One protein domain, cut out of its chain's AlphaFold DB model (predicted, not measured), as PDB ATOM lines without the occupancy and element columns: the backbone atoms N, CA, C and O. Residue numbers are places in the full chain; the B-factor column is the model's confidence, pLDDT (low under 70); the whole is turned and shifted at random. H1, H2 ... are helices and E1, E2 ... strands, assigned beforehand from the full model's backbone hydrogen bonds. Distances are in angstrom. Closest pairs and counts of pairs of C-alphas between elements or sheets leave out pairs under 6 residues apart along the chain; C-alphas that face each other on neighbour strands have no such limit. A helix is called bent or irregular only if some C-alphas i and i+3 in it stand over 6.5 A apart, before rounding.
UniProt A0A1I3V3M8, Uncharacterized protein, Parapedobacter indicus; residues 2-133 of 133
ATOM      1  N   ASN A   2     -15.023  29.280 -93.888       39.56
ATOM      2  CA  ASN A   2     -14.922  27.871 -94.271       39.56
ATOM      3  C   ASN A   2     -16.005  27.068 -93.550       39.56
ATOM      4  O   ASN A   2     -16.042  27.039 -92.322       39.56
ATOM      5  N   ILE A   3     -16.874  26.426 -94.323       49.03
ATOM      6  CA  ILE A   3     -17.881  25.496 -93.819       49.03
ATOM      7  C   ILE A   3     -17.179  24.146 -93.655       49.03
ATOM      8  O   ILE A   3     -16.807  23.503 -94.635       49.03
ATOM      9  N   SER A   4     -16.941  23.752 -92.404       53.47
ATOM     10  CA  SER A   4     -16.440  22.424 -92.052       53.47
ATOM     11  C   SER A   4     -17.513  21.385 -92.390       53.47
ATOM     12  O   SER A   4     -18.595  21.396 -91.804       53.47
ATOM     13  N   LEU A   5     -17.236  20.516 -93.365       54.91
ATOM     14  CA  LEU A   5     -18.087  19.371 -93.689       54.91
ATOM     15  C   LEU A   5     -17.967  18.339 -92.566       54.91
ATOM     16  O   LEU A   5     -16.910  17.739 -92.355       54.91
ATOM     17  N   ASN A   6     -19.069  18.172 -91.838       60.50
ATOM     18  CA  ASN A   6     -19.179  17.337 -90.657       60.50
ATOM     19  C   ASN A   6     -18.852  15.879 -91.019       60.50
ATOM     20  O   ASN A   6     -19.483  15.272 -91.884       60.50
ATOM     21  N   ILE A   7     -17.856  15.305 -90.339       53.78
ATOM     22  CA  ILE A   7     -17.363  13.926 -90.530       53.78
ATOM     23  C   ILE A   7     -18.497  12.877 -90.458       53.78
ATOM     24  O   ILE A   7     -18.386  11.782 -91.008       53.78
ATOM     25  N   PHE A   8     -19.607  13.246 -89.817       50.44
ATOM     26  CA  PHE A   8     -20.796  12.437 -89.589       50.44
ATOM     27  C   PHE A   8     -21.643  12.193 -90.853       50.44
ATOM     28  O   PHE A   8     -22.205  11.109 -91.014       50.44
ATOM     29  N   ASP A   9     -21.667  13.133 -91.805       56.66
ATOM     30  CA  ASP A   9     -22.513  13.019 -93.007       56.66
ATOM     31  C   ASP A   9     -21.974  11.985 -94.008       56.66
ATOM     32  O   ASP A   9     -22.728  11.345 -94.746       56.66
ATOM     33  N   ARG A  10     -20.658  11.733 -93.983       54.50
ATOM     34  CA  ARG A  10     -20.024  10.683 -94.802       54.50
ATOM     35  C   ARG A  10     -20.375   9.276 -94.309       54.50
ATOM     36  O   ARG A  10     -20.360   8.340 -95.106       54.50
ATOM     37  N   PHE A  11     -20.722   9.122 -93.027       52.56
ATOM     38  CA  PHE A  11     -21.077   7.829 -92.438       52.56
ATOM     39  C   PHE A  11     -22.507   7.395 -92.792       52.56
ATOM     40  O   PHE A  11     -22.715   6.233 -93.140       52.56
ATOM     41  N   ILE A  12     -23.484   8.308 -92.806       56.25
ATOM     42  CA  ILE A  12     -24.882   7.953 -93.125       56.25
ATOM     43  C   ILE A  12     -25.049   7.538 -94.599       56.25
ATOM     44  O   ILE A  12     -25.763   6.575 -94.903       56.25
ATOM     45  N   ALA A  13     -24.322   8.177 -95.521       56.22
ATOM     46  CA  ALA A  13     -24.330   7.802 -96.939       56.22
ATOM     47  C   ALA A  13     -23.701   6.414 -97.212       56.22
ATOM     48  O   ALA A  13     -24.039   5.763 -98.204       56.22
ATOM     49  N   ALA A  14     -22.808   5.937 -96.337       55.41
ATOM     50  CA  ALA A  14     -22.184   4.616 -96.450       55.41
ATOM     51  C   ALA A  14     -23.080   3.481 -95.916       55.41
ATOM     52  O   ALA A  14     -23.027   2.362 -96.427       55.41
ATOM     53  N   ILE A  15     -23.935   3.767 -94.928       56.72
ATOM     54  CA  ILE A  15     -24.871   2.787 -94.347       56.72
ATOM     55  C   ILE A  15     -26.065   2.549 -95.285       56.72
ATOM     56  O   ILE A  15     -26.505   1.415 -95.468       56.72
ATOM     57  N   THR A  16     -26.551   3.597 -95.950       49.56
ATOM     58  CA  THR A  16     -27.739   3.533 -96.822       49.56
ATOM     59  C   THR A  16     -27.495   2.864 -98.179       49.56
ATOM     60  O   THR A  16     -28.431   2.331 -98.768       49.56
ATOM     61  N   LYS A  17     -26.250   2.802 -98.671       49.72
ATOM     62  CA  LYS A  17     -25.922   2.108 -99.935       49.72
ATOM     63  C   LYS A  17     -25.745   0.588 -99.807       49.72
ATOM     64  O   LYS A  17     -25.645  -0.084-100.830       49.72
ATOM     65  N   LYS A  18     -25.706   0.025 -98.592       47.66
ATOM     66  CA  LYS A  18     -25.365  -1.397 -98.363       47.66
ATOM     67  C   LYS A  18     -26.569  -2.328 -98.139       47.66
ATOM     68  O   LYS A  18     -26.370  -3.494 -97.817       47.66
ATOM     69  N   SER A  19     -27.803  -1.856 -98.318       41.81
ATOM     70  CA  SER A  19     -29.017  -2.650 -98.056       41.81
ATOM     71  C   SER A  19     -29.757  -3.151 -99.303       41.81
ATOM     72  O   SER A  19     -30.837  -3.711 -99.155       41.81
ATOM     73  N   ASN A  20     -29.208  -3.000-100.520       48.34
ATOM     74  CA  ASN A  20     -29.950  -3.348-101.743       48.34
ATOM     75  C   ASN A  20     -29.147  -4.072-102.840       48.34
ATOM     76  O   ASN A  20     -29.362  -3.854-104.029       48.34
ATOM     77  N   THR A  21     -28.243  -4.982-102.464       40.44
ATOM     78  CA  THR A  21     -27.615  -5.899-103.430       40.44
ATOM     79  C   THR A  21     -27.441  -7.298-102.855       40.44
ATOM     80  O   THR A  21     -26.686  -7.494-101.906       40.44
ATOM     81  N   LYS A  22     -28.101  -8.252-103.525       44.53
ATOM     82  CA  LYS A  22     -28.147  -9.703-103.293       44.53
ATOM     83  C   LYS A  22     -28.996 -10.113-102.091       44.53
ATOM     84  O   LYS A  22     -28.499 -10.500-101.040       44.53
ATOM     85  N   SER A  23     -30.306 -10.108-102.320       39.38
ATOM     86  CA  SER A  23     -31.217 -11.064-101.701       39.38
ATOM     87  C   SER A  23     -30.628 -12.474-101.838       39.38
ATOM     88  O   SER A  23     -30.739 -13.123-102.877       39.38
ATOM     89  N   ALA A  24     -29.981 -12.962-100.776       45.97
ATOM     90  CA  ALA A  24     -29.906 -14.395-100.555       45.97
ATOM     91  C   ALA A  24     -31.345 -14.927-100.664       45.97
ATOM     92  O   ALA A  24     -32.254 -14.246-100.169       45.97
ATOM     93  N   PRO A  25     -31.600 -16.075-101.318       50.22
ATOM     94  CA  PRO A  25     -32.925 -16.664-101.243       50.22
ATOM     95  C   PRO A  25     -33.247 -16.782 -99.755       50.22
ATOM     96  O   PRO A  25     -32.517 -17.437 -99.010       50.22
ATOM     97  N   GLN A  26     -34.280 -16.063 -99.309       45.56
ATOM     98  CA  GLN A  26     -34.831 -16.235 -97.977       45.56
ATOM     99  C   GLN A  26     -35.301 -17.682 -97.954       45.56
ATOM    100  O   GLN A  26     -36.342 -18.014 -98.521       45.56
ATOM    101  N   MET A  27     -34.456 -18.567 -97.427       42.66
ATOM    102  CA  MET A  27     -34.767 -19.974 -97.312       42.66
ATOM    103  C   MET A  27     -35.950 -20.018 -96.363       42.66
ATOM    104  O   MET A  27     -35.787 -19.828 -95.159       42.66
ATOM    105  N   LYS A  28     -37.158 -20.160 -96.925       38.72
ATOM    106  CA  LYS A  28     -38.348 -20.498 -96.158       38.72
ATOM    107  C   LYS A  28     -37.932 -21.695 -95.321       38.72
ATOM    108  O   LYS A  28     -37.760 -22.786 -95.861       38.72
ATOM    109  N   VAL A  29     -37.749 -21.491 -94.020       49.75
ATOM    110  CA  VAL A  29     -37.721 -22.587 -93.060       49.75
ATOM    111  C   VAL A  29     -39.165 -23.065 -92.988       49.75
ATOM    112  O   VAL A  29     -39.903 -22.784 -92.052       49.75
ATOM    113  N   VAL A  30     -39.612 -23.722 -94.061       50.91
ATOM    114  CA  VAL A  30     -40.708 -24.664 -93.956       50.91
ATOM    115  C   VAL A  30     -40.183 -25.660 -92.939       50.91
ATOM    116  O   VAL A  30     -39.087 -26.196 -93.113       50.91
ATOM    117  N   SER A  31     -40.900 -25.854 -91.840       48.12
ATOM    118  CA  SER A  31     -40.684 -26.998 -90.967       48.12
ATOM    119  C   SER A  31     -41.020 -28.252 -91.775       48.12
ATOM    120  O   SER A  31     -42.088 -28.839 -91.637       48.12
ATOM    121  N   VAL A  32     -40.131 -28.619 -92.700       58.91
ATOM    122  CA  VAL A  32     -40.231 -29.836 -93.487       58.91
ATOM    123  C   VAL A  32     -40.127 -30.947 -92.457       58.91
ATOM    124  O   VAL A  32     -39.079 -31.148 -91.841       58.91
ATOM    125  N   GLY A  33     -41.267 -31.579 -92.176       74.94
ATOM    126  CA  GLY A  33     -41.316 -32.771 -91.346       74.94
ATOM    127  C   GLY A  33     -40.433 -33.862 -91.942       74.94
ATOM    128  O   GLY A  33     -39.864 -33.715 -93.021       74.94
ATOM    129  N   ASN A  34     -40.313 -34.978 -91.238       87.56
ATOM    130  CA  ASN A  34     -39.545 -36.107 -91.736       87.56
ATOM    131  C   ASN A  34     -40.031 -36.520 -93.155       87.56
ATOM    132  O   ASN A  34     -41.196 -36.894 -93.290       87.56
ATOM    133  N   PRO A  35     -39.184 -36.446 -94.205       89.19
ATOM    134  CA  PRO A  35     -39.565 -36.763 -95.584       89.19
ATOM    135  C   PRO A  35     -39.715 -38.270 -95.852       89.19
ATOM    136  O   PRO A  35     -40.081 -38.666 -96.960       89.19
ATOM    137  N   HIS A  36     -39.387 -39.122 -94.880       92.81
ATOM    138  CA  HIS A  36     -39.464 -40.570 -95.019       92.81
ATOM    139  C   HIS A  36     -40.838 -41.107 -94.627       92.81
ATOM    140  O   HIS A  36     -41.528 -40.556 -93.770       92.81
ATOM    141  N   LYS A  37     -41.204 -42.240 -95.224       94.31
ATOM    142  CA  LYS A  37     -42.435 -42.974 -94.913       94.31
ATOM    143  C   LYS A  37     -42.139 -44.403 -94.470       94.31
ATOM    144  O   LYS A  37     -41.068 -44.943 -94.743       94.31
ATOM    145  N   LEU A  38     -43.110 -45.011 -93.790       96.62
ATOM    146  CA  LEU A  38     -43.064 -46.428 -93.439       96.62
ATOM    147  C   LEU A  38     -42.880 -47.272 -94.710       96.62
ATOM    148  O   LEU A  38     -43.557 -47.041 -95.714       96.62
ATOM    149  N   GLY A  39     -41.957 -48.228 -94.669       97.00
ATOM    150  CA  GLY A  39     -41.632 -49.089 -95.802       97.00
ATOM    151  C   GLY A  39     -40.664 -48.489 -96.827       97.00
ATOM    152  O   GLY A  39     -40.371 -49.165 -97.808       97.00
ATOM    153  N   ASP A  40     -40.157 -47.262 -96.636       97.12
ATOM    154  CA  ASP A  40     -39.010 -46.786 -97.423       97.12
ATOM    155  C   ASP A  40     -37.804 -47.710 -97.185       97.12
ATOM    156  O   ASP A  40     -37.549 -48.122 -96.052       97.12
ATOM    157  N   ILE A  41     -37.058 -48.013 -98.247       98.00
ATOM    158  CA  ILE A  41     -35.886 -48.893 -98.194       98.00
ATOM    159  C   ILE A  41     -34.619 -48.063 -98.391       98.00
ATOM    160  O   ILE A  41     -34.568 -47.166 -99.237       98.00
ATOM    161  N   PHE A  42     -33.595 -48.387 -97.614       97.38
ATOM    162  CA  PHE A  42     -32.248 -47.852 -97.711       97.38
ATOM    163  C   PHE A  42     -31.258 -48.981 -97.931       97.38
ATOM    164  O   PHE A  42     -31.437 -50.080 -97.419       97.38
ATOM    165  N   VAL A  43     -30.208 -48.687 -98.681       97.25
ATOM    166  CA  VAL A  43     -29.150 -49.634 -99.007       97.25
ATOM    167  C   VAL A  43     -27.823 -49.057 -98.558       97.25
ATOM    168  O   VAL A  43     -27.558 -47.866 -98.733       97.25
ATOM    169  N   GLU A  44     -26.996 -49.910 -97.980       95.94
ATOM    170  CA  GLU A  44     -25.616 -49.621 -97.626       95.94
ATOM    171  C   GLU A  44     -24.716 -50.509 -98.480       95.94
ATOM    172  O   GLU A  44     -24.789 -51.732 -98.400       95.94
ATOM    173  N   SER A  45     -23.886 -49.889 -99.316       94.44
ATOM    174  CA  SER A  45     -22.865 -50.589-100.093       94.44
ATOM    175  C   SER A  45     -21.507 -50.316 -99.470       94.44
ATOM    176  O   SER A  45     -21.165 -49.160 -99.206       94.44
ATOM    177  N   TRP A  46     -20.728 -51.363 -99.238       93.19
ATOM    178  CA  TRP A  46     -19.426 -51.254 -98.592       93.19
ATOM    179  C   TRP A  46     -18.489 -52.363 -99.049       93.19
ATOM    180  O   TRP A  46     -18.913 -53.362 -99.610       93.19
ATOM    181  N   GLY A  47     -17.202 -52.186 -98.799       90.56
ATOM    182  CA  GLY A  47     -16.173 -53.145 -99.166       90.56
ATOM    183  C   GLY A  47     -14.911 -52.415 -99.590       90.56
ATOM    184  O   GLY A  47     -14.943 -51.222 -99.899       90.56
ATOM    185  N   TYR A  48     -13.785 -53.113 -99.496       86.38
ATOM    186  CA  TYR A  48     -12.500 -52.568 -99.914       86.38
ATOM    187  C   TYR A  48     -12.205 -52.992-101.352       86.38
ATOM    188  O   TYR A  48     -12.235 -52.167-102.260       86.38
ATOM    189  N   GLU A  49     -12.031 -54.298-101.561       91.88
ATOM    190  CA  GLU A  49     -11.883 -54.923-102.883       91.88
ATOM    191  C   GLU A  49     -13.178 -55.607-103.372       91.88
ATOM    192  O   GLU A  49     -13.270 -56.000-104.532       91.88
ATOM    193  N   GLN A  50     -14.184 -55.751-102.501       91.25
ATOM    194  CA  GLN A  50     -15.504 -56.327-102.799       91.25
ATOM    195  C   GLN A  50     -16.586 -55.251-102.795       91.25
ATOM    196  O   GLN A  50     -16.380 -54.139-102.311       91.25
ATOM    197  N   THR A  51     -17.775 -55.624-103.258       93.31
ATOM    198  CA  THR A  51     -18.999 -54.846-103.066       93.31
ATOM    199  C   THR A  51     -19.992 -55.665-102.250       93.31
ATOM    200  O   THR A  51     -20.742 -56.457-102.799       93.31
ATOM    201  N   ASN A  52     -20.024 -55.469-100.938       94.44
ATOM    202  CA  ASN A  52     -21.094 -55.964-100.082       94.44
ATOM    203  C   ASN A  52     -22.266 -54.987-100.103       94.44
ATOM    204  O   ASN A  52     -22.083 -53.769-100.182       94.44
ATOM    205  N   VAL A  53     -23.470 -55.536-100.014       95.81
ATOM    206  CA  VAL A  53     -24.719 -54.782-100.033       95.81
ATOM    207  C   VAL A  53     -25.568 -55.279 -98.878       95.81
ATOM    208  O   VAL A  53     -25.837 -56.473 -98.802       95.81
ATOM    209  N   ASP A  54     -26.007 -54.355 -98.031       97.00
ATOM    210  CA  ASP A  54     -26.998 -54.593 -96.984       97.00
ATOM    211  C   ASP A  54     -28.211 -53.687 -97.229       97.00
ATOM    212  O   ASP A  54     -28.072 -52.550 -97.697       97.00
ATOM    213  N   ALA A  55     -29.411 -54.170 -96.911       97.44
ATOM    214  CA  ALA A  55     -30.649 -53.430 -97.115       97.44
ATOM    215  C   ALA A  55     -31.453 -53.304 -95.824       97.44
ATOM    216  O   ALA A  55     -31.529 -54.223 -95.015       97.44
ATOM    217  N   TYR A  56     -32.100 -52.153 -95.654       97.94
ATOM    218  CA  TYR A  56     -32.835 -51.816 -94.446       97.94
ATOM    219  C   TYR A  56     -34.160 -51.144 -94.779       97.94
ATOM    220  O   TYR A  56     -34.224 -50.245 -95.617       97.94
ATOM    221  N   GLN A  57     -35.216 -51.525 -94.071       98.25
ATOM    222  CA  GLN A  57     -36.551 -50.964 -94.228       98.25
ATOM    223  C   GLN A  57     -36.921 -50.065 -93.047       98.25
ATOM    224  O   GLN A  57     -36.709 -50.412 -91.885       98.25
ATOM    225  N   VAL A  58     -37.538 -48.919 -93.340       97.94
ATOM    226  CA  VAL A  58     -38.128 -48.028 -92.335       97.94
ATOM    227  C   VAL A  58     -39.362 -48.686 -91.723       97.94
ATOM    228  O   VAL A  58     -40.385 -48.853 -92.387       97.94
ATOM    229  N   VAL A  59     -39.290 -48.993 -90.430       97.81
ATOM    230  CA  VAL A  59     -40.389 -49.592 -89.651       97.81
ATOM    231  C   VAL A  59     -41.079 -48.599 -88.722       97.81
ATOM    232  O   VAL A  59     -42.167 -48.867 -88.222       97.81
ATOM    233  N   LYS A  60     -40.477 -47.428 -88.492       96.81
ATOM    234  CA  LYS A  60     -41.110 -46.325 -87.759       96.81
ATOM    235  C   LYS A  60     -40.544 -44.985 -88.201       96.81
ATOM    236  O   LYS A  60     -39.338 -44.846 -88.401       96.81
ATOM    237  N   VAL A  61     -41.414 -43.986 -88.285       95.25
ATOM    238  CA  VAL A  61     -41.057 -42.601 -88.597       95.25
ATOM    239  C   VAL A  61     -41.381 -41.734 -87.387       95.25
ATOM    240  O   VAL A  61     -42.521 -41.682 -86.937       95.25
ATOM    241  N   ASN A  62     -40.369 -41.051 -86.861       92.88
ATOM    242  CA  ASN A  62     -40.517 -40.016 -85.845       92.88
ATOM    243  C   ASN A  62     -40.291 -38.639 -86.482       92.88
ATOM    244  O   ASN A  62     -39.836 -38.523 -87.620       92.88
ATOM    245  N   LYS A  63     -40.526 -37.569 -85.718       89.62
ATOM    246  CA  LYS A  63     -40.390 -36.185 -86.203       89.62
ATOM    247  C   LYS A  63     -39.012 -35.859 -86.805       89.62
ATOM    248  O   LYS A  63     -38.956 -35.135 -87.790       89.62
ATOM    249  N   ALA A  64     -37.930 -36.375 -86.219       89.81
ATOM    250  CA  ALA A  64     -36.548 -36.080 -86.627       89.81
ATOM    251  C   ALA A  64     -35.683 -37.336 -86.836       89.81
ATOM    252  O   ALA A  64     -34.475 -37.237 -87.048       89.81
ATOM    253  N   SER A  65     -36.273 -38.527 -86.743       93.06
ATOM    254  CA  SER A  65     -35.554 -39.791 -86.885       93.06
ATOM    255  C   SER A  65     -36.419 -40.859 -87.533       93.06
ATOM    256  O   SER A  65     -37.648 -40.770 -87.535       93.06
ATOM    257  N   VAL A  66     -35.772 -41.884 -88.066       96.00
ATOM    258  CA  VAL A  66     -36.402 -43.119 -88.531       96.00
ATOM    259  C   VAL A  66     -35.817 -44.305 -87.778       96.00
ATOM    260  O   VAL A  66     -34.664 -44.259 -87.345       96.00
ATOM    261  N   ILE A  67     -36.619 -45.351 -87.617       97.69
ATOM    262  CA  ILE A  67     -36.167 -46.656 -87.137       97.69
ATOM    263  C   ILE A  67     -36.127 -47.599 -88.333       97.69
ATOM    264  O   ILE A  67     -37.122 -47.729 -89.052       97.69
ATOM    265  N   LEU A  68     -34.977 -48.227 -88.526       97.88
ATOM    266  CA  LEU A  68     -34.669 -49.149 -89.609       97.88
ATOM    267  C   LEU A  68     -34.508 -50.571 -89.061       97.88
ATOM    268  O   LEU A  68     -34.013 -50.739 -87.947       97.88
ATOM    269  N   ARG A  69     -34.881 -51.573 -89.858       98.12
ATOM    270  CA  ARG A  69     -34.568 -52.996 -89.642       98.12
ATOM    271  C   ARG A  69     -33.942 -53.583 -90.896       98.12
ATOM    272  O   ARG A  69     -34.348 -53.202 -91.991       98.12
ATOM    273  N   GLU A  70     -32.977 -54.477 -90.729       98.06
ATOM    274  CA  GLU A  70     -32.331 -55.176 -91.845       98.06
ATOM    275  C   GLU A  70     -33.311 -56.143 -92.524       98.06
ATOM    276  O   GLU A  70     -34.100 -56.817 -91.854       98.06
ATOM    277  N   ILE A  71     -33.276 -56.179 -93.857       98.38
ATOM    278  CA  ILE A  71     -34.116 -57.037 -94.695       98.38
ATOM    279  C   ILE A  71     -33.266 -57.879 -95.646       98.38
ATOM    280  O   ILE A  71     -32.165 -57.491 -96.035       98.38
ATOM    281  N   CYS A  72     -33.804 -59.031 -96.032       97.50
ATOM    282  CA  CYS A  72     -33.157 -59.961 -96.941       97.50
ATOM    283  C   CYS A  72     -32.971 -59.362 -98.339       97.50
ATOM    284  O   CYS A  72     -33.726 -58.496 -98.800       97.50
ATOM    285  N   LEU A  73     -31.982 -59.908 -99.035       97.38
ATOM    286  CA  LEU A  73     -31.726 -59.676-100.446       97.38
ATOM    287  C   LEU A  73     -32.073 -60.941-101.231       97.38
ATOM    288  O   LEU A  73     -31.749 -62.047-100.803       97.38
ATOM    289  N   GLU A  74     -32.698 -60.769-102.387       96.75
ATOM    290  CA  GLU A  74     -32.956 -61.830-103.355       96.75
ATOM    291  C   GLU A  74     -32.019 -61.669-104.551       96.75
ATOM    292  O   GLU A  74     -31.880 -60.569-105.097       96.75
ATOM    293  N   THR A  75     -31.390 -62.766-104.965       96.75
ATOM    294  CA  THR A  75     -30.568 -62.814-106.175       96.75
ATOM    295  C   THR A  75     -31.462 -62.799-107.410       96.75
ATOM    296  O   THR A  75     -32.273 -63.694-107.624       96.75
ATOM    297  N   VAL A  76     -31.288 -61.775-108.239       96.50
ATOM    298  CA  VAL A  76     -31.965 -61.619-109.532       96.50
ATOM    299  C   VAL A  76     -31.203 -62.358-110.628       96.50
ATOM    300  O   VAL A  76     -31.807 -62.964-111.505       96.50
ATOM    301  N   GLU A  77     -29.876 -62.276-110.593       95.75
ATOM    302  CA  GLU A  77     -28.994 -62.838-111.610       95.75
ATOM    303  C   GLU A  77     -27.623 -63.111-110.992       95.75
ATOM    304  O   GLU A  77     -27.097 -62.276-110.259       95.75
ATOM    305  N   SER A  78     -27.028 -64.258-111.311       93.62
ATOM    306  CA  SER A  78     -25.623 -64.519-111.000       93.62
ATOM    307  C   SER A  78     -24.754 -63.951-112.120       93.62
ATOM    308  O   SER A  78     -24.917 -64.315-113.282       93.62
ATOM    309  N   THR A  79     -23.837 -63.047-111.772       92.56
ATOM    310  CA  THR A  79     -22.918 -62.410-112.731       92.56
ATOM    311  C   THR A  79     -21.567 -63.120-112.810       92.56
ATOM    312  O   THR A  79     -20.764 -62.836-113.697       92.56
ATOM    313  N   GLY A  80     -21.299 -64.041-111.886       90.00
ATOM    314  CA  GLY A  80     -20.078 -64.827-111.809       90.00
ATOM    315  C   GLY A  80     -20.088 -65.747-110.591       90.00
ATOM    316  O   GLY A  80     -21.053 -65.789-109.833       90.00
ATOM    317  N   TRP A  81     -18.991 -66.477-110.383       89.69
ATOM    318  CA  TRP A  81     -18.881 -67.435-109.276       89.69
ATOM    319  C   TRP A  81     -19.014 -66.786-107.888       89.69
ATOM    320  O   TRP A  81     -19.623 -67.359-106.992       89.69
ATOM    321  N   ALA A  82     -18.457 -65.585-107.720       93.06
ATOM    322  CA  ALA A  82     -18.476 -64.837-106.463       93.06
ATOM    323  C   ALA A  82     -19.100 -63.440-106.633       93.06
ATOM    324  O   ALA A  82     -18.648 -62.458-106.038       93.06
ATOM    325  N   SER A  83     -20.097 -63.328-107.516       95.19
ATOM    326  CA  SER A  83     -20.833 -62.082-107.722       95.19
ATOM    327  C   SER A  83     -22.256 -62.304-108.222       95.19
ATOM    328  O   SER A  83     -22.540 -63.218-109.004       95.19
ATOM    329  N   ASP A  84     -23.156 -61.432-107.784       97.06
ATOM    330  CA  ASP A  84     -24.550 -61.435-108.189       97.06
ATOM    331  C   ASP A  84     -25.161 -60.029-108.256       97.06
ATOM    332  O   ASP A  84     -24.619 -59.032-107.778       97.06
ATOM    333  N   ASN A  85     -26.314 -59.954-108.911       97.38
ATOM    334  CA  ASN A  85     -27.201 -58.808-108.906       97.38
ATOM    335  C   ASN A  85     -28.373 -59.120-107.977       97.38
ATOM    336  O   ASN A  85     -29.080 -60.107-108.179       97.38
ATOM    337  N   VAL A  86     -28.616 -58.262-106.991       97.56
ATOM    338  CA  VAL A  86     -29.608 -58.484-105.933       97.56
ATOM    339  C   VAL A  86     -30.657 -57.383-105.856       97.56
ATOM    340  O   VAL A  86     -30.454 -56.263-106.332       97.56
ATOM    341  N   LYS A  87     -31.789 -57.692-105.221       97.94
ATOM    342  CA  LYS A  87     -32.828 -56.725-104.854       97.94
ATOM    343  C   LYS A  87     -33.251 -56.904-103.397       97.94
ATOM    344  O   LYS A  87     -33.318 -58.035-102.925       97.94
ATOM    345  N   PRO A  88     -33.570 -55.813-102.683       97.88
ATOM    346  CA  PRO A  88     -34.143 -55.903-101.349       97.88
ATOM    347  C   PRO A  88     -35.561 -56.470-101.388       97.88
ATOM    348  O   PRO A  88     -36.402 -56.015-102.167       97.88
ATOM    349  N   VAL A  89     -35.830 -57.425-100.500       97.56
ATOM    350  CA  VAL A  89     -37.149 -58.036-100.332       97.56
ATOM    351  C   VAL A  89     -37.872 -57.321 -99.201       97.56
ATOM    352  O   VAL A  89     -37.549 -57.478 -98.023       97.56
ATOM    353  N   LYS A  90     -38.854 -56.498 -99.569       96.62
ATOM    354  CA  LYS A  90     -39.663 -55.746 -98.609       96.62
ATOM    355  C   LYS A  90     -40.325 -56.697 -97.602       96.62
ATOM    356  O   LYS A  90     -40.801 -57.761 -97.981       96.62
ATOM    357  N   ASP A  91     -40.361 -56.288 -96.337       97.44
ATOM    358  CA  ASP A  91     -40.969 -57.002 -95.207       97.44
ATOM    359  C   ASP A  91     -40.315 -58.361 -94.849       97.44
ATOM    360  O   ASP A  91     -40.749 -59.022 -93.907       97.44
ATOM    361  N   SER A  92     -39.226 -58.756 -95.522       97.50
ATOM    362  CA  SER A  92     -38.448 -59.962 -95.202       97.50
ATOM    363  C   SER A  92     -37.321 -59.641 -94.217       97.50
ATOM    364  O   SER A  92     -36.168 -59.504 -94.615       97.50
ATOM    365  N   PHE A  93     -37.643 -59.474 -92.936       97.50
ATOM    366  CA  PHE A  93     -36.670 -59.068 -91.913       97.50
ATOM    367  C   PHE A  93     -35.681 -60.182 -91.542       97.50
ATOM    368  O   PHE A  93     -36.087 -61.316 -91.303       97.50
ATOM    369  N   VAL A  94     -34.391 -59.835 -91.440       94.88
ATOM    370  CA  VAL A  94     -33.310 -60.779 -91.083       94.88
ATOM    371  C   VAL A  94     -33.258 -61.031 -89.576       94.88
ATOM    372  O   VAL A  94     -33.036 -62.154 -89.130       94.88
ATOM    373  N   SER A  95     -33.460 -59.982 -88.778       92.75
ATOM    374  CA  SER A  95     -33.402 -60.038 -87.317       92.75
ATOM    375  C   SER A  95     -34.325 -58.997 -86.683       92.75
ATOM    376  O   SER A  95     -34.856 -58.107 -87.359       92.75
ATOM    377  N   ASP A  96     -34.516 -59.100 -85.367       93.81
ATOM    378  CA  ASP A  96     -35.251 -58.123 -84.551       93.81
ATOM    379  C   ASP A  96     -34.423 -56.892 -84.154       93.81
ATOM    380  O   ASP A  96     -34.930 -55.995 -83.477       93.81
ATOM    381  N   GLU A  97     -33.170 -56.798 -84.607       96.81
ATOM    382  CA  GLU A  97     -32.343 -55.622 -84.365       96.81
ATOM    383  C   GLU A  97     -32.906 -54.385 -85.066       96.81
ATOM    384  O   GLU A  97     -33.406 -54.435 -86.192       96.81
ATOM    385  N   THR A  98     -32.806 -53.241 -84.388       97.25
ATOM    386  CA  THR A  98     -33.297 -51.963 -84.904       97.25
ATOM    387  C   THR A  98     -32.217 -50.897 -84.846       97.25
ATOM    388  O   THR A  98     -31.440 -50.815 -83.895       97.25
ATOM    389  N   TYR A  99     -32.210 -50.024 -85.849       97.25
ATOM    390  CA  TYR A  99     -31.243 -48.940 -85.967       97.25
ATOM    391  C   TYR A  99     -31.963 -47.601 -86.065       97.25
ATOM    392  O   TYR A  99     -32.792 -47.380 -86.949       97.25
ATOM    393  N   ILE A 100     -31.631 -46.676 -85.169       96.62
ATOM    394  CA  ILE A 100     -32.199 -45.327 -85.174       96.62
ATOM    395  C   ILE A 100     -31.280 -44.414 -85.981       96.62
ATOM    396  O   ILE A 100     -30.090 -44.300 -85.681       96.62
ATOM    397  N   LYS A 101     -31.827 -43.726 -86.988       94.31
ATOM    398  CA  LYS A 101     -31.091 -42.733 -87.783       94.31
ATOM    399  C   LYS A 101     -31.766 -41.375 -87.721       94.31
ATOM    400  O   LYS A 101     -32.969 -41.254 -87.943       94.31
ATOM    401  N   ILE A 102     -30.975 -40.351 -87.405       92.06
ATOM    402  CA  ILE A 102     -31.414 -38.955 -87.427       92.06
ATOM    403  C   ILE A 102     -31.530 -38.518 -88.880       92.06
ATOM    404  O   ILE A 102     -30.634 -38.758 -89.690       92.06
ATOM    405  N   VAL A 103     -32.633 -37.856 -89.192       89.44
ATOM    406  CA  VAL A 103     -32.903 -37.353 -90.528       89.44
ATOM    407  C   VAL A 103     -32.376 -35.933 -90.618       89.44
ATOM    408  O   VAL A 103     -32.835 -35.038 -89.907       89.44
ATOM    409  N   SER A 104     -31.384 -35.721 -91.481       78.31
ATOM    410  CA  SER A 104     -30.933 -34.368 -91.800       78.31
ATOM    411  C   SER A 104     -31.958 -33.699 -92.718       78.31
ATOM    412  O   SER A 104     -32.529 -34.350 -93.591       78.31
ATOM    413  N   GLN A 105     -32.160 -32.388 -92.576       63.78
ATOM    414  CA  GLN A 105     -33.121 -31.641 -93.404       63.78
ATOM    415  C   GLN A 105     -32.730 -31.563 -94.898       63.78
ATOM    416  O   GLN A 105     -33.494 -31.037 -95.702       63.78
ATOM    417  N   LYS A 106     -31.551 -32.065 -95.298       60.22
ATOM    418  CA  LYS A 106     -31.092 -32.047 -96.694       60.22
ATOM    419  C   LYS A 106     -31.494 -33.334 -97.424       60.22
ATOM    420  O   LYS A 106     -31.039 -34.420 -97.083       60.22
ATOM    421  N   ASN A 107     -32.335 -33.167 -98.445       64.06
ATOM    422  CA  ASN A 107     -32.738 -34.095 -99.512       64.06
ATOM    423  C   ASN A 107     -33.263 -35.506 -99.180       64.06
ATOM    424  O   ASN A 107     -33.717 -36.155-100.110       64.06
ATOM    425  N   GLY A 108     -33.262 -35.991 -97.931       77.75
ATOM    426  CA  GLY A 108     -33.955 -37.231 -97.517       77.75
ATOM    427  C   GLY A 108     -33.554 -38.523 -98.254       77.75
ATOM    428  O   GLY A 108     -34.130 -39.577 -98.014       77.75
ATOM    429  N   ASP A 109     -32.582 -38.466 -99.157       89.31
ATOM    430  CA  ASP A 109     -32.105 -39.609 -99.933       89.31
ATOM    431  C   ASP A 109     -30.914 -40.297 -99.256       89.31
ATOM    432  O   ASP A 109     -30.543 -41.401 -99.644       89.31
ATOM    433  N   TYR A 110     -30.343 -39.668 -98.225       91.38
ATOM    434  CA  TYR A 110     -29.135 -40.124 -97.553       91.38
ATOM    435  C   TYR A 110     -29.322 -40.142 -96.039       91.38
ATOM    436  O   TYR A 110     -29.795 -39.170 -95.444       91.38
ATOM    437  N   LEU A 111     -28.882 -41.227 -95.410       92.94
ATOM    438  CA  LEU A 111     -28.767 -41.363 -93.962       92.94
ATOM    439  C   LEU A 111     -27.342 -41.792 -93.600       92.94
ATOM    440  O   LEU A 111     -26.599 -42.334 -94.420       92.94
ATOM    441  N   LYS A 112     -26.930 -41.552 -92.354       93.25
ATOM    442  CA  LYS A 112     -25.638 -42.054 -91.872       93.25
ATOM    443  C   LYS A 112     -25.639 -43.588 -91.906       93.25
ATOM    444  O   LYS A 112     -26.594 -44.186 -91.411       93.25
ATOM    445  N   GLY A 113     -24.566 -44.185 -92.432       92.94
ATOM    446  CA  GLY A 113     -24.386 -45.640 -92.500       92.94
ATOM    447  C   GLY A 113     -24.607 -46.346 -91.157       92.94
ATOM    448  O   GLY A 113     -24.433 -45.734 -90.092       92.94
ATOM    449  N   ILE A 114     -25.060 -47.597 -91.204       93.25
ATOM    450  CA  ILE A 114     -25.160 -48.488 -90.043       93.25
ATOM    451  C   ILE A 114     -23.798 -49.116 -89.793       93.25
ATOM    452  O   ILE A 114     -23.246 -48.898 -88.715       93.25
ATOM    453  N   LYS A 115     -23.241 -49.798 -90.796       91.38
ATOM    454  CA  LYS A 115     -21.908 -50.395 -90.722       91.38
ATOM    455  C   LYS A 115     -20.841 -49.423 -91.235       91.38
ATOM    456  O   LYS A 115     -19.856 -49.163 -90.545       91.38
ATOM    457  N   HIS A 116     -21.049 -48.816 -92.409       89.25
ATOM    458  CA  HIS A 116     -20.028 -48.045 -93.126       89.25
ATOM    459  C   HIS A 116     -20.598 -46.883 -93.959       89.25
ATOM    460  O   HIS A 116     -21.693 -46.931 -94.494       89.25
ATOM    461  N   GLY A 117     -19.819 -45.813 -94.145       86.88
ATOM    462  CA  GLY A 117     -20.150 -44.767 -95.125       86.88
ATOM    463  C   GLY A 117     -21.535 -44.120 -94.933       86.88
ATOM    464  O   GLY A 117     -21.724 -43.296 -94.024       86.88
ATOM    465  N   CYS A 118     -22.471 -44.453 -95.833       91.56
ATOM    466  CA  CYS A 118     -23.780 -43.823 -96.002       91.56
ATOM    467  C   CYS A 118     -24.853 -44.820 -96.485       91.56
ATOM    468  O   CYS A 118     -24.607 -45.629 -97.374       91.56
ATOM    469  N   LEU A 119     -26.060 -44.696 -95.932       94.69
ATOM    470  CA  LEU A 119     -27.282 -45.335 -96.417       94.69
ATOM    471  C   LEU A 119     -27.912 -44.479 -97.517       94.69
ATOM    472  O   LEU A 119     -28.154 -43.290 -97.300       94.69
ATOM    473  N   ILE A 120     -28.244 -45.089 -98.650       94.69
ATOM    474  CA  ILE A 120     -28.842 -44.422 -99.811       94.69
ATOM    475  C   ILE A 120     -30.257 -44.956-100.027       94.69
ATOM    476  O   ILE A 120     -30.485 -46.164 -99.981       94.69
ATOM    477  N   LYS A 121     -31.222 -44.064-100.262       95.69
ATOM    478  CA  LYS A 121     -32.614 -44.440-100.519       95.69
ATOM    479  C   LYS A 121     -32.714 -45.272-101.796       95.69
ATOM    480  O   LYS A 121     -32.315 -44.826-102.872       95.69
ATOM    481  N   TYR A 122     -33.290 -46.460-101.681       96.88
ATOM    482  CA  TYR A 122     -33.489 -47.366-102.800       96.88
ATOM    483  C   TYR A 122     -34.656 -46.894-103.677       96.88
ATOM    484  O   TYR A 122     -35.763 -46.657-103.190       96.88
ATOM    485  N   LYS A 123     -34.399 -46.747-104.981       95.25
ATOM    486  CA  LYS A 123     -35.362 -46.238-105.977       95.25
ATOM    487  C   LYS A 123     -35.812 -47.311-106.982       95.25
ATOM    488  O   LYS A 123     -36.477 -46.982-107.958       95.25
ATOM    489  N   GLY A 124     -35.475 -48.579-106.732       94.25
ATOM    490  CA  GLY A 124     -35.687 -49.694-107.662       94.25
ATOM    491  C   GLY A 124     -34.414 -50.088-108.422       94.25
ATOM    492  O   GLY A 124     -33.371 -49.456-108.271       94.25
ATOM    493  N   GLY A 125     -34.509 -51.142-109.239       95.00
ATOM    494  CA  GLY A 125     -33.375 -51.714-109.988       95.00
ATOM    495  C   GLY A 125     -32.612 -52.799-109.219       95.00
ATOM    496  O   GLY A 125     -32.893 -53.045-108.052       95.00
ATOM    497  N   SER A 126     -31.694 -53.508-109.869       95.75
ATOM    498  CA  SER A 126     -30.780 -54.436-109.187       95.75
ATOM    499  C   SER A 126     -29.542 -53.708-108.658       95.75
ATOM    500  O   SER A 126     -29.172 -52.641-109.147       95.75
ATOM    501  N   LEU A 127     -28.917 -54.292-107.643       96.38
ATOM    502  CA  LEU A 127     -27.685 -53.826-107.017       96.38
ATOM    503  C   LEU A 127     -26.618 -54.890-107.236       96.38
ATOM    504  O   LEU A 127     -26.891 -56.064-107.013       96.38
ATOM    505  N   HIS A 128     -25.425 -54.493-107.657       96.25
ATOM    506  CA  HIS A 128     -24.326 -55.438-107.807       96.25
ATOM    507  C   HIS A 128     -23.695 -55.742-106.448       96.25
ATOM    508  O   HIS A 128     -23.441 -54.820-105.669       96.25
ATOM    509  N   ARG A 129     -23.417 -57.018-106.187       95.44
ATOM    510  CA  ARG A 129     -22.728 -57.497-104.992       95.44
ATOM    511  C   ARG A 129     -21.666 -58.530-105.376       95.44
ATOM    512  O   ARG A 129     -21.868 -59.337-106.279       95.44
ATOM    513  N   SER A 130     -20.531 -58.514-104.687       95.12
ATOM    514  CA  SER A 130     -19.431 -59.463-104.869       95.12
ATOM    515  C   SER A 130     -18.790 -59.840-103.539       95.12
ATOM    516  O   SER A 130     -18.838 -59.069-102.583       95.12
ATOM    517  N   TRP A 131     -18.198 -61.031-103.475       91.88
ATOM    518  CA  TRP A 131     -17.487 -61.554-102.305       91.88
ATOM    519  C   TRP A 131     -16.192 -62.261-102.724       91.88
ATOM    520  O   TRP A 131     -15.946 -62.479-103.910       91.88
ATOM    521  N   TYR A 132     -15.328 -62.582-101.760       87.94
ATOM    522  CA  TYR A 132     -14.191 -63.465-102.028       87.94
ATOM    523  C   TYR A 132     -14.688 -64.897-102.244       87.94
ATOM    524  O   TYR A 132     -15.583 -65.347-101.530       87.94
ATOM    525  N   ALA A 133     -14.108 -65.585-103.225       73.88
ATOM    526  CA  ALA A 133     -14.386 -66.990-103.507       73.88
ATOM    527  C   ALA A 133     -13.731 -67.927-102.483       73.88
ATOM    528  O   ALA A 133     -12.642 -67.574-101.975       73.88
TER     529      ALA A 133
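What this domain is: This is residues 2 to 133 of the 133 residues of an uncharacterized protein of Parapedobacter indicus (UniProt A0A1I3V3M8). A small, loosely closed barrel-like ring of strands, made by E1, E2, the first part of E3, E5, E6 and E7, is continued by the far part of the bent E3 and E4 hairpin with E8 along its edge. From this body a long arm, residues 2 to 30 with the short helix H1 in it, sticks out and makes the length. The printed part has 132 residues with one named helix and then eight named strands, E1 to E8, and is mostly strand; the strands form one branched, strongly twisted sheet whose neighbours are antiparallel. The whole is extended, with a radius of gyration of the C-alphas of 25.9 A and spans of 96 by 33 by 22 A.

How they stand to each other: H1, residues 9 to 16, stands free and is not on the sheet, with 0 pairs of C-alphas within 10 A. In H1, 2 of 4 O i to N i+4 pairs and 2 of 5 O i to N i+3 pairs are within hydrogen-bond range. E1, residues 41 to 46, and E2, residues 52 to 61, form a hairpin, with N 44 and O 54 at 2.9 A. E2 and E3, residues 65 to 80, form the next hairpin, with N 57 and O 69 at 2.8 A. E3 and E4, residues 83 to 93, form a third, with N 74 and O 87 at 2.9 A; E1 to E4 are a meander, each strand the antiparallel neighbour of the one before. E3 bends by 72 degrees at residue 77, and E4 by 97 degrees at residue 90. E5, residues 99 to 102, is on the same side of E3 as E4, beside residues 65 to 68, with N 66 and O 101 at 2.9 A. E6, residues 110 to 112, and E7, residues 118 to 121, form a hairpin, with N 111 and O 119 at 2.9 A. E7 lies on the other side of E1 from E2, with N 43 and O 120 at 2.9 A. The closest C-alphas of E5 and E6 are those of Lys 101 and Leu 111, 6.7 A apart. E8, residues 127 to 130, is an edge strand beside E4, with N 86 and O 127 at 2.8 A.

Where its parts are: H1 begins at C-alpha 9, (-22.513, 13.019, -93.007). E1 measures 16.6 A from first to last C-alpha, E2 26.6 A, E3 38.6 A and E4 22.6 A. E8 ends at C-alpha 130, (-19.431, -59.463, -104.869).

The domain as a whole: The C-alphas of Asn 2 and Trp 81, the two farthest apart, are 96.6 A apart. The printed part has no cut. The link from H1 to E1, 24 residues, is long. Residues 2 to 32 and 105 to 107 have pLDDT under 70.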